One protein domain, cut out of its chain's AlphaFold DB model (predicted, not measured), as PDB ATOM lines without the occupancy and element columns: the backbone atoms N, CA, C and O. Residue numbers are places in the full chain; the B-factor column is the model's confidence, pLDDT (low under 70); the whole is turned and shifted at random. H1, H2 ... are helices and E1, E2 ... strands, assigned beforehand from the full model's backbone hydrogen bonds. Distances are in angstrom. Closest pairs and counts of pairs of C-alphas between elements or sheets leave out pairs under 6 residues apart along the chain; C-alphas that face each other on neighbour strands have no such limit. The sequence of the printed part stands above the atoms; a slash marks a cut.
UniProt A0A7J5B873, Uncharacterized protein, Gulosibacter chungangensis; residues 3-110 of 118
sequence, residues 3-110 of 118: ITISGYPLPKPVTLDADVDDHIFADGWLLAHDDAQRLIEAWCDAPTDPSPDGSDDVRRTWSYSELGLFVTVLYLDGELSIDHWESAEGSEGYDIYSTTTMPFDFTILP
ATOM      1  N   ILE A   3     150.317 145.579 104.268       72.50
ATOM      2  CA  ILE A   3     151.700 145.463 103.791       72.50
ATOM      3  C   ILE A   3     151.976 146.644 102.871       72.50
ATOM      4  O   ILE A   3     151.192 146.911 101.964       72.50
ATOM      5  N   THR A   4     153.076 147.362 103.105       72.88
ATOM      6  CA  THR A   4     153.509 148.470 102.246       72.88
ATOM      7  C   THR A   4     154.942 148.252 101.771       72.88
ATOM      8  O   THR A   4     155.867 148.142 102.575       72.88
ATOM      9  N   ILE A   5     155.114 148.209 100.449       75.88
ATOM     10  CA  ILE A   5     156.405 148.147  99.762       75.88
ATOM     11  C   ILE A   5     156.731 149.552  99.273       75.88
ATOM     12  O   ILE A   5     155.932 150.167  98.568       75.88
ATOM     13  N   SER A   6     157.888 150.082  99.653       75.75
ATOM     14  CA  SER A   6     158.298 151.445  99.314       75.75
ATOM     15  C   SER A   6     159.785 151.514  98.986       75.75
ATOM     16  O   SER A   6     160.513 150.553  99.211       75.75
ATOM     17  N   GLY A   7     160.230 152.664  98.479       73.75
ATOM     18  CA  GLY A   7     161.619 152.886  98.083       73.75
ATOM     19  C   GLY A   7     161.817 152.793  96.573       73.75
ATOM     20  O   GLY A   7     160.927 152.374  95.837       73.75
ATOM     21  N   TYR A   8     162.984 153.224  96.106       67.81
ATOM     22  CA  TYR A   8     163.362 153.125  94.697       67.81
ATOM     23  C   TYR A   8     163.402 151.639  94.266       67.81
ATOM     24  O   TYR A   8     163.897 150.817  95.037       67.81
ATOM     25  N   PRO A   9     162.878 151.256  93.082       77.75
ATOM     26  CA  PRO A   9     162.431 152.103  91.971       77.75
ATOM     27  C   PRO A   9     160.935 152.463  91.976       77.75
ATOM     28  O   PRO A   9     160.406 152.866  90.946       77.75
ATOM     29  N   LEU A  10     160.213 152.312  93.090       81.62
ATOM     30  CA  LEU A  10     158.788 152.643  93.151       81.62
ATOM     31  C   LEU A  10     158.572 154.166  93.319       81.62
ATOM     32  O   LEU A  10     158.980 154.721  94.342       81.62
ATOM     33  N   PRO A  11     157.832 154.842  92.413       81.06
ATOM     34  CA  PRO A  11     157.504 156.267  92.545       81.06
ATOM     35  C   PRO A  11     156.497 156.535  93.667       81.06
ATOM     36  O   PRO A  11     156.346 157.657  94.154       81.06
ATOM     37  N   LYS A  12     155.736 155.503  94.046       84.25
ATOM     38  CA  LYS A  12     154.773 155.512  95.145       84.25
ATOM     39  C   LYS A  12     154.769 154.147  95.821       84.25
ATOM     40  O   LYS A  12     154.950 153.150  95.123       84.25
ATOM     41  N   PRO A  13     154.500 154.087  97.133       82.31
ATOM     42  CA  PRO A  13     154.376 152.813  97.812       82.31
ATOM     43  C   PRO A  13     153.276 151.935  97.204       82.31
ATOM     44  O   PRO A  13     152.206 152.432  96.841       82.31
ATOM     45  N   VAL A  14     153.541 150.634  97.129       80.25
ATOM     46  CA  VAL A  14     152.545 149.599  96.836       80.25
ATOM     47  C   VAL A  14     151.991 149.130  98.166       80.25
ATOM     48  O   VAL A  14     152.745 148.667  99.017       80.25
ATOM     49  N   THR A  15     150.683 149.254  98.350       79.44
ATOM     50  CA  THR A  15     150.018 148.854  99.587       79.44
ATOM     51  C   THR A  15     148.969 147.800  99.284       79.44
ATOM     52  O   THR A  15     148.163 147.980  98.371       79.44
ATOM     53  N   LEU A  16     148.972 146.719 100.059       75.19
ATOM     54  CA  LEU A  16     148.005 145.638  99.943       75.19
ATOM     55  C   LEU A  16     147.500 145.238 101.330       75.19
ATOM     56  O   LEU A  16     148.280 145.100 102.276       75.19
ATOM     57  N   ASP A  17     146.186 145.068 101.438       78.12
ATOM     58  CA  ASP A  17     145.570 144.443 102.601       78.12
ATOM     59  C   ASP A  17     145.677 142.925 102.430       78.12
ATOM     60  O   ASP A  17     145.193 142.381 101.435       78.12
ATOM     61  N   ALA A  18     146.347 142.274 103.378       68.81
ATOM     62  CA  ALA A  18     146.580 140.834 103.399       68.81
ATOM     63  C   ALA A  18     146.141 140.245 104.738       68.81
ATOM     64  O   ALA A  18     146.368 140.862 105.791       68.81
ATOM     65  N   ASP A  19     145.566 139.051 104.716       67.25
ATOM     66  CA  ASP A  19     145.265 138.316 105.938       67.25
ATOM     67  C   ASP A  19     146.506 137.505 106.332       67.25
ATOM     68  O   ASP A  19     147.000 136.668 105.580       67.25
ATOM     69  N   VAL A  20     147.083 137.827 107.494       63.69
ATOM     70  CA  VAL A  20     148.269 137.119 108.001       63.69
ATOM     71  C   VAL A  20     147.788 135.878 108.719       63.69
ATOM     72  O   VAL A  20     147.036 135.997 109.686       63.69
ATOM     73  N   ASP A  21     148.245 134.725 108.248       58.41
ATOM     74  CA  ASP A  21     147.874 133.435 108.821       58.41
ATOM     75  C   ASP A  21     148.626 133.198 110.145       58.41
ATOM     76  O   ASP A  21     148.021 132.912 111.176       58.41
ATOM     77  N   ASP A  22     149.947 133.429 110.156       56.34
ATOM     78  CA  ASP A  22     150.788 133.304 111.357       56.34
ATOM     79  C   ASP A  22     152.099 134.131 111.250       56.34
ATOM     80  O   ASP A  22     152.384 134.763 110.228       56.34
ATOM     81  N   HIS A  23     152.907 134.170 112.314       57.22
ATOM     82  CA  HIS A  23     154.204 134.861 112.371       57.22
ATOM     83  C   HIS A  23     155.330 133.856 112.662       57.22
ATOM     84  O   HIS A  23     155.290 133.154 113.669       57.22
ATOM     85  N   ILE A  24     156.374 133.797 111.826       49.78
ATOM     86  CA  ILE A  24     157.495 132.846 112.023       49.78
ATOM     87  C   ILE A  24     158.565 133.421 112.969       49.78
ATOM     88  O   ILE A  24     159.246 132.674 113.670       49.78
ATOM     89  N   PHE A  25     158.705 134.752 113.032       53.09
ATOM     90  CA  PHE A  25     159.693 135.455 113.865       53.09
ATOM     91  C   PHE A  25     159.119 136.768 114.415       53.09
ATOM     92  O   PHE A  25     158.024 137.166 114.031       53.09
ATOM     93  N   ALA A  26     159.874 137.478 115.268       52.53
ATOM     94  CA  ALA A  26     159.458 138.778 115.819       52.53
ATOM     95  C   ALA A  26     159.015 139.789 114.739       52.53
ATOM     96  O   ALA A  26     158.121 140.588 115.002       52.53
ATOM     97  N   ASP A  27     159.591 139.682 113.534       51.88
ATOM     98  CA  ASP A  27     159.322 140.555 112.384       51.88
ATOM     99  C   ASP A  27     158.924 139.773 111.107       51.88
ATOM    100  O   ASP A  27     158.779 140.360 110.036       51.88
ATOM    101  N   GLY A  28     158.779 138.443 111.194       52.81
ATOM    102  CA  GLY A  28     158.508 137.564 110.050       52.81
ATOM    103  C   GLY A  28     157.043 137.140 109.992       52.81
ATOM    104  O   GLY A  28     156.488 136.728 111.008       52.81
ATOM    105  N   TRP A  29     156.435 137.198 108.811       62.28
ATOM    106  CA  TRP A  29     155.018 136.901 108.580       62.28
ATOM    107  C   TRP A  29     154.827 135.770 107.572       62.28
ATOM    108  O   TRP A  29     155.722 135.463 106.782       62.28
ATOM    109  N   LEU A  30     153.635 135.180 107.614       68.25
ATOM    110  CA  LEU A  30     153.163 134.167 106.684       68.25
ATOM    111  C   LEU A  30     151.948 134.670 105.926       68.25
ATOM    112  O   LEU A  30     150.962 135.094 106.531       68.25
ATOM    113  N   LEU A  31     152.033 134.606 104.600       73.75
ATOM    114  CA  LEU A  31     150.898 134.854 103.720       73.75
ATOM    115  C   LEU A  31     150.393 133.549 103.129       73.75
ATOM    116  O   LEU A  31     151.185 132.697 102.718       73.75
ATOM    117  N   ALA A  32     149.070 133.448 103.019       78.31
ATOM    118  CA  ALA A  32     148.439 132.465 102.156       78.31
ATOM    119  C   ALA A  32     148.871 132.681 100.695       78.31
ATOM    120  O   ALA A  32     149.184 133.804 100.287       78.31
ATOM    121  N   HIS A  33     148.852 131.608  99.902       80.50
ATOM    122  CA  HIS A  33     149.261 131.620  98.494       80.50
ATOM    123  C   HIS A  33     148.665 132.787  97.689       80.50
ATOM    124  O   HIS A  33     149.409 133.530  97.051       80.50
ATOM    125  N   ASP A  34     147.345 132.982  97.758       83.44
ATOM    126  CA  ASP A  34     146.647 134.013  96.978       83.44
ATOM    127  C   ASP A  34     147.118 135.429  97.340       83.44
ATOM    128  O   ASP A  34     147.298 136.274  96.462       83.44
ATOM    129  N   ASP A  35     147.363 135.698  98.623       80.62
ATOM    130  CA  ASP A  35     147.836 137.006  99.077       80.62
ATOM    131  C   ASP A  35     149.317 137.223  98.746       80.62
ATOM    132  O   ASP A  35     149.699 138.327  98.347       80.62
ATOM    133  N   ALA A  36     150.142 136.172  98.827       80.81
ATOM    134  CA  ALA A  36     151.534 136.212  98.384       80.81
ATOM    135  C   ALA A  36     151.628 136.497  96.875       80.81
ATOM    136  O   ALA A  36     152.357 137.402  96.462       80.81
ATOM    137  N   GLN A  37     150.838 135.794  96.058       86.56
ATOM    138  CA  GLN A  37     150.786 136.019  94.617       86.56
ATOM    139  C   GLN A  37     150.319 137.441  94.297       86.56
ATOM    140  O   GLN A  37     150.991 138.146  93.544       86.56
ATOM    141  N   ARG A  38     149.220 137.903  94.907       86.81
ATOM    142  CA  ARG A  38     148.700 139.264  94.693       86.81
ATOM    143  C   ARG A  38     149.725 140.337  95.046       86.81
ATOM    144  O   ARG A  38     149.810 141.351  94.354       86.81
ATOM    145  N   LEU A  39     150.496 140.135  96.113       83.19
ATOM    146  CA  LEU A  39     151.555 141.055  96.520       83.19
ATOM    147  C   LEU A  39     152.691 141.105  95.487       83.19
ATOM    148  O   LEU A  39     153.130 142.195  95.115       83.19
ATOM    149  N   ILE A  40     153.142 139.942  95.009       85.19
ATOM    150  CA  ILE A  40     154.211 139.824  94.008       85.19
ATOM    151  C   ILE A  40     153.775 140.427  92.666       85.19
ATOM    152  O   ILE A  40     154.523 141.209  92.079       85.19
ATOM    153  N   GLU A  41     152.556 140.132  92.211       88.56
ATOM    154  CA  GLU A  41     151.965 140.717  91.003       88.56
ATOM    155  C   GLU A  41     151.890 142.243  91.111       88.56
ATOM    156  O   GLU A  41     152.405 142.952  90.246       88.56
ATOM    157  N   ALA A  42     151.338 142.761  92.215       87.56
ATOM    158  CA  ALA A  42     151.227 144.200  92.436       87.56
ATOM    159  C   ALA A  42     152.598 144.895  92.444       87.56
ATOM    160  O   ALA A  42     152.731 146.009  91.936       87.56
ATOM    161  N   TRP A  43     153.626 144.249  92.998       85.19
ATOM    162  CA  TRP A  43     154.992 144.764  92.983       85.19
ATOM    163  C   TRP A  43     155.624 144.745  91.584       85.19
ATOM    164  O   TRP A  43     156.251 145.732  91.189       85.19
ATOM    165  N   CYS A  44     155.459 143.658  90.824       86.81
ATOM    166  CA  CYS A  44     155.976 143.556  89.458       86.81
ATOM    167  C   CYS A  44     155.327 144.578  88.515       86.81
ATOM    168  O   CYS A  44     156.034 145.188  87.707       86.81
ATOM    169  N   ASP A  45     154.020 144.799  88.662       88.62
ATOM    170  CA  ASP A  45     153.218 145.660  87.785       88.62
ATOM    171  C   ASP A  45     153.241 147.145  88.180       88.62
ATOM    172  O   ASP A  45     152.811 148.007  87.408       88.62
ATOM    173  N   ALA A  46     153.735 147.482  89.376       87.25
ATOM    174  CA  ALA A  46     153.799 148.865  89.841       87.25
ATOM    175  C   ALA A  46     154.642 149.739  88.897       87.25
ATOM    176  O   ALA A  46     155.655 149.275  88.397       87.25
ATOM    177  N   PRO A  47     154.318 151.020  88.663       86.00
ATOM    178  CA  PRO A  47     155.174 151.891  87.854       86.00
ATOM    179  C   PRO A  47     156.592 151.996  88.437       86.00
ATOM    180  O   PRO A  47     156.783 151.804  89.639       86.00
ATOM    181  N   THR A  48     157.573 152.320  87.595       84.00
ATOM    182  CA  THR A  48     158.973 152.521  87.995       84.00
ATOM    183  C   THR A  48     159.412 153.949  87.731       84.00
ATOM    184  O   THR A  48     159.094 154.523  86.689       84.00
ATOM    185  N   ASP A  49     160.134 154.525  88.688       80.50
ATOM    186  CA  ASP A  49     160.929 155.717  88.434       80.50
ATOM    187  C   ASP A  49     162.102 155.359  87.512       80.50
ATOM    188  O   ASP A  49     162.619 154.237  87.577       80.50
ATOM    189  N   PRO A  50     162.534 156.294  86.649       73.25
ATOM    190  CA  PRO A  50     163.764 156.116  85.902       73.25
ATOM    191  C   PRO A  50     164.939 156.023  86.872       73.25
ATOM    192  O   PRO A  50     164.905 156.574  87.979       73.25
ATOM    193  N   SER A  51     166.004 155.379  86.419       69.88
ATOM    194  CA  SER A  51     167.246 155.334  87.174       69.88
ATOM    195  C   SER A  51     167.817 156.717  87.473       69.88
ATOM    196  O   SER A  51     167.480 157.701  86.800       69.88
ATOM    197  N   PRO A  52     168.729 156.830  88.460       71.31
ATOM    198  CA  PRO A  52     169.423 158.084  88.732       71.31
ATOM    199  C   PRO A  52     170.127 158.676  87.499       71.31
ATOM    200  O   PRO A  52     170.325 159.892  87.440       71.31
ATOM    201  N   ASP A  53     170.494 157.843  86.517       74.88
ATOM    202  CA  ASP A  53     171.092 158.262  85.243       74.88
ATOM    203  C   ASP A  53     170.080 158.491  84.099       74.88
ATOM    204  O   ASP A  53     170.464 158.901  83.001       74.88
ATOM    205  N   GLY A  54     168.782 158.321  84.369       73.69
ATOM    206  CA  GLY A  54     167.683 158.581  83.442       73.69
ATOM    207  C   GLY A  54     167.421 157.461  82.431       73.69
ATOM    208  O   GLY A  54     166.635 157.672  81.504       73.69
ATOM    209  N   SER A  55     168.069 156.303  82.575       74.88
ATOM    210  CA  SER A  55     167.796 155.118  81.765       74.88
ATOM    211  C   SER A  55     166.565 154.349  82.269       74.88
ATOM    212  O   SER A  55     166.214 154.354  83.449       74.88
ATOM    213  N   ASP A  56     165.861 153.709  81.333       71.06
ATOM    214  CA  ASP A  56     164.767 152.781  81.633       71.06
ATOM    215  C   ASP A  56     165.350 151.370  81.747       71.06
ATOM    216  O   ASP A  56     165.248 150.552  80.825       71.06
ATOM    217  N   ASP A  57     166.078 151.140  82.842       76.25
ATOM    218  CA  ASP A  57     166.783 149.877  83.097       76.25
ATOM    219  C   ASP A  57     166.128 149.021  84.187       76.25
ATOM    220  O   ASP A  57     166.698 148.039  84.657       76.25
ATOM    221  N   VAL A  58     164.898 149.367  84.583       84.00
ATOM    222  CA  VAL A  58     164.161 148.634  85.614       84.00
ATOM    223  C   VAL A  58     163.287 147.563  84.976       84.00
ATOM    224  O   VAL A  58     162.339 147.857  84.250       84.00
ATOM    225  N   ARG A  59     163.552 146.289  85.279       86.50
ATOM    226  CA  ARG A  59     162.700 145.168  84.847       86.50
ATOM    227  C   ARG A  59     162.411 144.246  86.012       86.50
ATOM    228  O   ARG A  59     163.331 143.794  86.683       86.50
ATOM    229  N   ARG A  60     161.135 143.926  86.217       87.12
ATOM    230  CA  ARG A  60     160.689 142.974  87.239       87.12
ATOM    231  C   ARG A  60     159.874 141.873  86.594       87.12
ATOM    232  O   ARG A  60     159.056 142.142  85.720       87.12
ATOM    233  N   THR A  61     160.104 140.645  87.025       89.69
ATOM    234  CA  THR A  61     159.294 139.491  86.635       89.69
ATOM    235  C   THR A  61     159.189 138.533  87.806       89.69
ATOM    236  O   THR A  61     160.033 138.535  88.704       89.69
ATOM    237  N   TRP A  62     158.170 137.687  87.768       90.94
ATOM    238  CA  TRP A  62     157.991 136.622  88.737       90.94
ATOM    239  C   TRP A  62     157.570 135.325  88.050       90.94
ATOM    240  O   TRP A  62     157.131 135.321  86.898       90.94
ATOM    241  N   SER A  63     157.753 134.215  88.755       88.50
ATOM    242  CA  SER A  63     157.245 132.906  88.354       88.50
ATOM    243  C   SER A  63     156.854 132.099  89.583       88.50
ATOM    244  O   SER A  63     157.406 132.313  90.663       88.50
ATOM    245  N   TYR A  64     155.922 131.170  89.399       86.69
ATOM    246  CA  TYR A  64     155.493 130.226  90.419       86.69
ATOM    247  C   TYR A  64     155.709 128.786  89.947       86.69
ATOM    248  O   TYR A  64     155.497 128.466  88.775       86.69
ATOM    249  N   SER A  65     156.129 127.926  90.869       82.81
ATOM    250  CA  SER A  65     156.255 126.480  90.691       82.81
ATOM    251  C   SER A  65     155.167 125.758  91.478       82.81
ATOM    252  O   SER A  65     154.935 126.093  92.634       82.81
ATOM    253  N   GLU A  66     154.597 124.688  90.918       78.31
ATOM    254  CA  GLU A  66     153.641 123.799  91.609       78.31
ATOM    255  C   GLU A  66     154.213 123.136  92.880       78.31
ATOM    256  O   GLU A  66     153.474 122.511  93.633       78.31
ATOM    257  N   LEU A  67     155.520 123.271  93.128       73.31
ATOM    258  CA  LEU A  67     156.188 122.861  94.366       73.31
ATOM    259  C   LEU A  67     156.109 123.916  95.491       73.31
ATOM    260  O   LEU A  67     156.864 123.802  96.451       73.31
ATOM    261  N   GLY A  68     155.268 124.947  95.360       73.38
ATOM    262  CA  GLY A  68     155.094 125.970  96.395       73.38
ATOM    263  C   GLY A  68     156.231 126.997  96.443       73.38
ATOM    264  O   GLY A  68     156.624 127.462  97.508       73.38
ATOM    265  N   LEU A  69     156.806 127.344  95.287       78.88
ATOM    266  CA  LEU A  69     157.931 128.284  95.204       78.88
ATOM    267  C   LEU A  69     157.582 129.468  94.309       78.88
ATOM    268  O   LEU A  69     157.347 129.273  93.113       78.88
ATOM    269  N   PHE A  70     157.639 130.685  94.855       83.69
ATOM    270  CA  PHE A  70     157.741 131.890  94.031       83.69
ATOM    271  C   PHE A  70     159.202 132.283  93.833       83.69
ATOM    272  O   PHE A  70     160.018 132.215  94.752       83.69
ATOM    273  N   VAL A  71     159.514 132.748  92.627       84.06
ATOM    274  CA  VAL A  71     160.803 133.356  92.297       84.06
ATOM    275  C   VAL A  71     160.540 134.738  91.735       84.06
ATOM    276  O   VAL A  71     159.787 134.870  90.768       84.06
ATOM    277  N   THR A  72     161.174 135.754  92.313       85.62
ATOM    278  CA  THR A  72     161.137 137.129  91.811       85.62
ATOM    279  C   THR A  72     162.502 137.516  91.264       85.62
ATOM    280  O   THR A  72     163.547 137.118  91.775       85.62
ATOM    281  N   VAL A  73     162.494 138.278  90.174       85.50
ATOM    282  CA  VAL A  73     163.707 138.752  89.511       85.50
ATOM    283  C   VAL A  73     163.596 140.254  89.314       85.50
ATOM    284  O   VAL A  73     162.602 140.733  88.763       85.50
ATOM    285  N   LEU A  74     164.634 140.978  89.726       85.00
ATOM    286  CA  LEU A  74     164.819 142.399  89.465       85.00
ATOM    287  C   LEU A  74     166.110 142.603  88.670       85.00
ATOM    288  O   LEU A  74     167.185 142.210  89.116       85.00
ATOM    289  N   TYR A  75     165.994 143.266  87.525       84.88
ATOM    290  CA  TYR A  75     167.114 143.908  86.851       84.88
ATOM    291  C   TYR A  75     167.032 145.414  87.091       84.88
ATOM    292  O   TYR A  75     165.966 146.000  86.881       84.88
ATOM    293  N   LEU A  76     168.119 146.001  87.584       82.62
ATOM    294  CA  LEU A  76     168.195 147.402  87.983       82.62
ATOM    295  C   LEU A  76     169.631 147.901  87.845       82.62
ATOM    296  O   LEU A  76     170.534 147.298  88.417       82.62
ATOM    297  N   ASP A  77     169.831 149.007  87.130       78.00
ATOM    298  CA  ASP A  77     171.125 149.691  86.998       78.00
ATOM    299  C   ASP A  77     172.276 148.740  86.592       78.00
ATOM    300  O   ASP A  77     173.386 148.791  87.124       78.00
ATOM    301  N   GLY A  78     172.013 147.824  85.655       79.81
ATOM    302  CA  GLY A  78     172.977 146.809  85.224       79.81
ATOM    303  C   GLY A  78     173.143 145.593  86.150       79.81
ATOM    304  O   GLY A  78     173.817 144.633  85.761       79.81
ATOM    305  N   GLU A  79     172.534 145.595  87.338       81.50
ATOM    306  CA  GLU A  79     172.598 144.516  88.326       81.50
ATOM    307  C   GLU A  79     171.366 143.600  88.268       81.50
ATOM    308  O   GLU A  79     170.253 144.024  87.961       81.50
ATOM    309  N   LEU A  80     171.569 142.312  88.569       82.38
ATOM    310  CA  LEU A  80     170.514 141.299  88.623       82.38
ATOM    311  C   LEU A  80     170.387 140.762  90.050       82.38
ATOM    312  O   LEU A  80     171.341 140.195  90.583       82.38
ATOM    313  N   SER A  81     169.192 140.874  90.618       81.62
ATOM    314  CA  SER A  81     168.817 140.280  91.899       81.62
ATOM    315  C   SER A  81     167.717 139.238  91.699       81.62
ATOM    316  O   SER A  81     166.793 139.442  90.908       81.62
ATOM    317  N   ILE A  82     167.837 138.108  92.395       81.44
ATOM    318  CA  ILE A  82     166.876 137.001  92.369       81.44
ATOM    319  C   ILE A  82     166.555 136.633  93.814       81.44
ATOM    320  O   ILE A  82     167.476 136.334  94.576       81.44
ATOM    321  N   ASP A  83     165.271 136.618  94.164       79.31
ATOM    322  CA  ASP A  83     164.785 136.213  95.485       79.31
ATOM    323  C   ASP A  83     163.783 135.057  95.374       79.31
ATOM    324  O   ASP A  83     163.111 134.885  94.351       79.31
ATOM    325  N   HIS A  84     163.711 134.238  96.424       76.94
ATOM    326  CA  HIS A  84     162.899 133.024  96.476       76.94
ATOM    327  C   HIS A  84     161.975 133.076  97.686       76.94
ATOM    328  O   HIS A  84     162.407 133.415  98.786       76.94
ATOM    329  N   TRP A  85     160.717 132.697  97.482       79.31
ATOM    330  CA  TRP A  85     159.729 132.590  98.545       79.31
ATOM    331  C   TRP A  85     159.262 131.152  98.595       79.31
ATOM    332  O   TRP A  85     158.524 130.685  97.723       79.31
ATOM    333  N   GLU A  86     159.745 130.450  99.605       66.00
ATOM    334  CA  GLU A  86     159.435 129.049  99.823       66.00
ATOM    335  C   GLU A  86     158.191 128.930 100.700       66.00
ATOM    336  O   GLU A  86     158.042 129.645 101.701       66.00
ATOM    337  N   SER A  87     157.299 128.019 100.319       66.38
ATOM    338  CA  SER A  87     156.200 127.591 101.167       66.38
ATOM    339  C   SER A  87     156.712 126.746 102.335       66.38
ATOM    340  O   SER A  87     157.495 125.812 102.145       66.38
ATOM    341  N   ALA A  88     156.205 127.011 103.532       62.22
ATOM    342  CA  ALA A  88     156.156 126.048 104.622       62.22
ATOM    343  C   ALA A  88     154.739 125.457 104.720       62.22
ATOM    344  O   ALA A  88     153.785 126.024 104.189       62.22
ATOM    345  N   GLU A  89     154.593 124.321 105.400       58.94
ATOM    346  CA  GLU A  89     153.272 123.770 105.712       58.94
ATOM    347  C   GLU A  89     152.700 124.506 106.932       58.94
ATOM    348  O   GLU A  89     153.300 124.508 108.013       58.94
ATOM    349  N   GLY A  90     151.558 125.167 106.742       54.12
ATOM    350  CA  GLY A  90     150.830 125.880 107.783       54.12
ATOM    351  C   GLY A  90     150.146 124.934 108.762       54.12
ATOM    352  O   GLY A  90     149.945 123.750 108.489       54.12
ATOM    353  N   SER A  91     149.747 125.462 109.919       48.19
ATOM    354  CA  SER A  91     149.134 124.666 110.995       48.19
ATOM    355  C   SER A  91     147.815 123.982 110.596       48.19
ATOM    356  O   SER A  91     147.436 122.978 111.201       48.19
ATOM    357  N   GLU A  92     147.156 124.476 109.543       56.19
ATOM    358  CA  GLU A  92     145.934 123.909 108.962       56.19
ATOM    359  C   GLU A  92     146.174 123.075 107.683       56.19
ATOM    360  O   GLU A  92     145.216 122.606 107.068       56.19
ATOM    361  N   GLY A  93     147.435 122.833 107.295       55.16
ATOM    362  CA  GLY A  93     147.803 122.006 106.135       55.16
ATOM    363  C   GLY A  93     147.786 122.733 104.782       55.16
ATOM    364  O   GLY A  93     147.714 122.076 103.744       55.16
ATOM    365  N   TYR A  94     147.826 124.068 104.784       56.75
ATOM    366  CA  TYR A  94     147.939 124.907 103.584       56.75
ATOM    367  C   TYR A  94     149.356 125.478 103.431       56.75
ATOM    368  O   TYR A  94     150.059 125.661 104.423       56.75
ATOM    369  N   ASP A  95     149.759 125.788 102.195       57.44
ATOM    370  CA  ASP A  95     151.060 126.396 101.903       57.44
ATOM    371  C   ASP A  95     151.100 127.865 102.350       57.44
ATOM    372  O   ASP A  95     150.285 128.688 101.918       57.44
ATOM    373  N   ILE A  96     152.085 128.194 103.180       61.31
ATOM    374  CA  ILE A  96     152.304 129.525 103.756       61.31
ATOM    375  C   ILE A  96     153.677 130.058 103.334       61.31
ATOM    376  O   ILE A  96     154.678 129.357 103.433       61.31
ATOM    377  N   TYR A  97     153.751 131.301 102.861       65.94
ATOM    378  CA  TYR A  97     154.964 131.844 102.236       65.94
ATOM    379  C   TYR A  97     155.647 132.867 103.138       65.94
ATOM    380  O   TYR A  97     154.988 133.740 103.705       65.94
ATOM    381  N   SER A  98     156.978 132.785 103.225       61.62
ATOM    382  CA  SER A  98     157.814 133.766 103.925       61.62
ATOM    383  C   SER A  98     159.000 134.190 103.073       61.62
ATOM    384  O   SER A  98     159.506 133.418 102.261       61.62
ATOM    385  N   THR A  99     159.478 135.408 103.304       52.50
ATOM    386  CA  THR A  99     160.798 135.837 102.845       52.50
ATOM    387  C   THR A  99     161.621 136.273 104.052       52.50
ATOM    388  O   THR A  99     161.152 137.009 104.921       52.50
ATOM    389  N   THR A 100     162.866 135.815 104.129       46.38
ATOM    390  CA  THR A 100     163.849 136.330 105.090       46.38
ATOM    391  C   THR A 100     164.638 137.518 104.536       46.38
ATOM    392  O   THR A 100     165.373 138.152 105.290       46.38
ATOM    393  N   THR A 101     164.529 137.809 103.233       46.78
ATOM    394  CA  THR A 101     165.498 138.660 102.520       46.78
ATOM    395  C   THR A 101     164.940 139.268 101.235       46.78
ATOM    396  O   THR A 101     165.622 139.298 100.221       46.78
ATOM    397  N   MET A 102     163.729 139.829 101.240       47.78
ATOM    398  CA  MET A 102     163.349 140.616 100.068       47.78
ATOM    399  C   MET A 102     164.276 141.839  99.925       47.78
ATOM    400  O   MET A 102     164.510 142.541 100.911       47.78
ATOM    401  N   PRO A 103     164.790 142.138  98.718       42.22
ATOM    402  CA  PRO A 103     165.815 143.164  98.508       42.22
ATOM    403  C   PRO A 103     165.319 144.623  98.637       42.22
ATOM    404  O   PRO A 103     165.964 145.530  98.119       42.22
ATOM    405  N   PHE A 104     164.195 144.878  99.321       50.41
ATOM    406  CA  PHE A 104     163.539 146.191  99.384       50.41
ATOM    407  C   PHE A 104     163.196 146.605 100.819       50.41
ATOM    408  O   PHE A 104     162.927 145.761 101.670       50.41
ATOM    409  N   ASP A 105     163.166 147.913 101.082       46.62
ATOM    410  CA  ASP A 105     162.804 148.476 102.385       46.62
ATOM    411  C   ASP A 105     161.289 148.321 102.646       46.62
ATOM    412  O   ASP A 105     160.464 149.163 102.270       46.62
ATOM    413  N   PHE A 106     160.899 147.226 103.307       47.34
ATOM    414  CA  PHE A 106     159.533 147.023 103.801       47.34
ATOM    415  C   PHE A 106     159.286 147.920 105.008       47.34
ATOM    416  O   PHE A 106     159.933 147.777 106.043       47.34
ATOM    417  N   THR A 107     158.295 148.808 104.913       43.41
ATOM    418  CA  THR A 107     157.718 149.440 106.106       43.41
ATOM    419  C   THR A 107     156.346 148.834 106.345       43.41
ATOM    420  O   THR A 107     155.385 149.133 105.640       43.41
ATOM    421  N   ILE A 108     156.252 147.974 107.355       44.25
ATOM    422  CA  ILE A 108     154.989 147.365 107.772       44.25
ATOM    423  C   ILE A 108     154.361 148.275 108.821       44.25
ATOM    424  O   ILE A 108     154.934 148.511 109.886       44.25
ATOM    425  N   LEU A 109     153.173 148.795 108.521       40.53
ATOM    426  CA  LEU A 109     152.377 149.530 109.491       40.53
ATOM    427  C   LEU A 109     151.281 148.589 110.000       40.53
ATOM    428  O   LEU A 109     150.501 148.083 109.191       40.53
ATOM    429  N   PRO A 110     151.189 148.331 111.319       36.34
ATOM    430  CA  PRO A 110     150.065 147.578 111.846       36.34
ATOM    431  C   PRO A 110     148.771 148.285 111.437       36.34
ATOM    432  O   PRO A 110     148.693 149.518 111.497       36.34
TER     433      PRO A 110
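Overview. This is residues 3 to 110 of the 118 residues of an uncharacterized protein of Gulosibacter chungangensis (UniProt A0A7J5B873). A strongly twisted antiparallel sheet of six strands curls round one helix, H1, with the long strands E5, E6 and E7 forming most of its wall and the short strands E8, E4 and E3 continuing it. The small hairpin E1 and E2 packs on H1 away from E5, with E2 the nearer strand. The printed part has 108 residues with one named helix and eight named strands, in the order E1 E2 E3 E4 H1 E5 E6 E7 E8; the large sheet runs E3 E4 E8 E7 E6 E5, and the class is mixed, helices and strands. The whole is compact, with a radius of gyration of the C-alphas of 14.4 A, yet elongated in outline, spanning 48 by 31 by 20 A.

Along the chain. In the large sheet, E5 is residues 59 to 65, 20.6 A long, E6 residues 69 to 76, 22.9 A, and E7 residues 79 to 89, 33.3 A. E8 is residues 95 to 98, ending at C-alpha 98 at (157.814, 133.766, 103.925). E4 is residues 28 to 32 and E3 residues 20 to 25. H1 is residues 33 to 45, 18.1 A long, from C-alpha 33 at (149.261, 131.620, 98.494). E1, residues 3 to 5, begins at C-alpha 3 at (151.700, 145.463, 103.791); E2 is residues 14 to 17.

Arrangement. E5 E6 E7 E8 is a meander, each strand the antiparallel neighbour of the one before. E5 and E6 have N 61 and O 73 at 3.0 A, and E6 and E7 have N 74 and O 81 at 2.9 A, both within hydrogen-bond range. Pairing is staggered: E7 pairs with E6 over residues 79 to 86 and with E8 over 86 to 89, where N 88 and O 96 are 2.8 A apart. E4 pairs with E8, N 97 and O 31 at 2.9 A, and with edge strand E3, N 30 and O 22 at 2.9 A. H1 is on one face of this sheet, in two layers, a helix layer and a sheet layer; its closest C-alphas to E5 are those of Cys 44 and Arg 60, 5.2 A. Every O i to N i+4 pair in H1 is within hydrogen-bond range. The hairpin E1 and E2 has N 5 and O 14 at 2.8 A; the closest C-alphas of E2 and H1 are those of Val 14 and Trp 43, 6.6 A.

Size, cuts and confidence. The C-alphas farthest apart, those of Asp 53 and Glu 92, are 48.7 A apart. The printed part has no cut. The link from H1 to E5, residues 46 to 58, is long; residues 99 to 110 hold no named element. Mean pLDDT of the printed part is 71.5, with 40 residues under 70: residue 8, residues 18 to 30, residue 51 and residues 86 to 110.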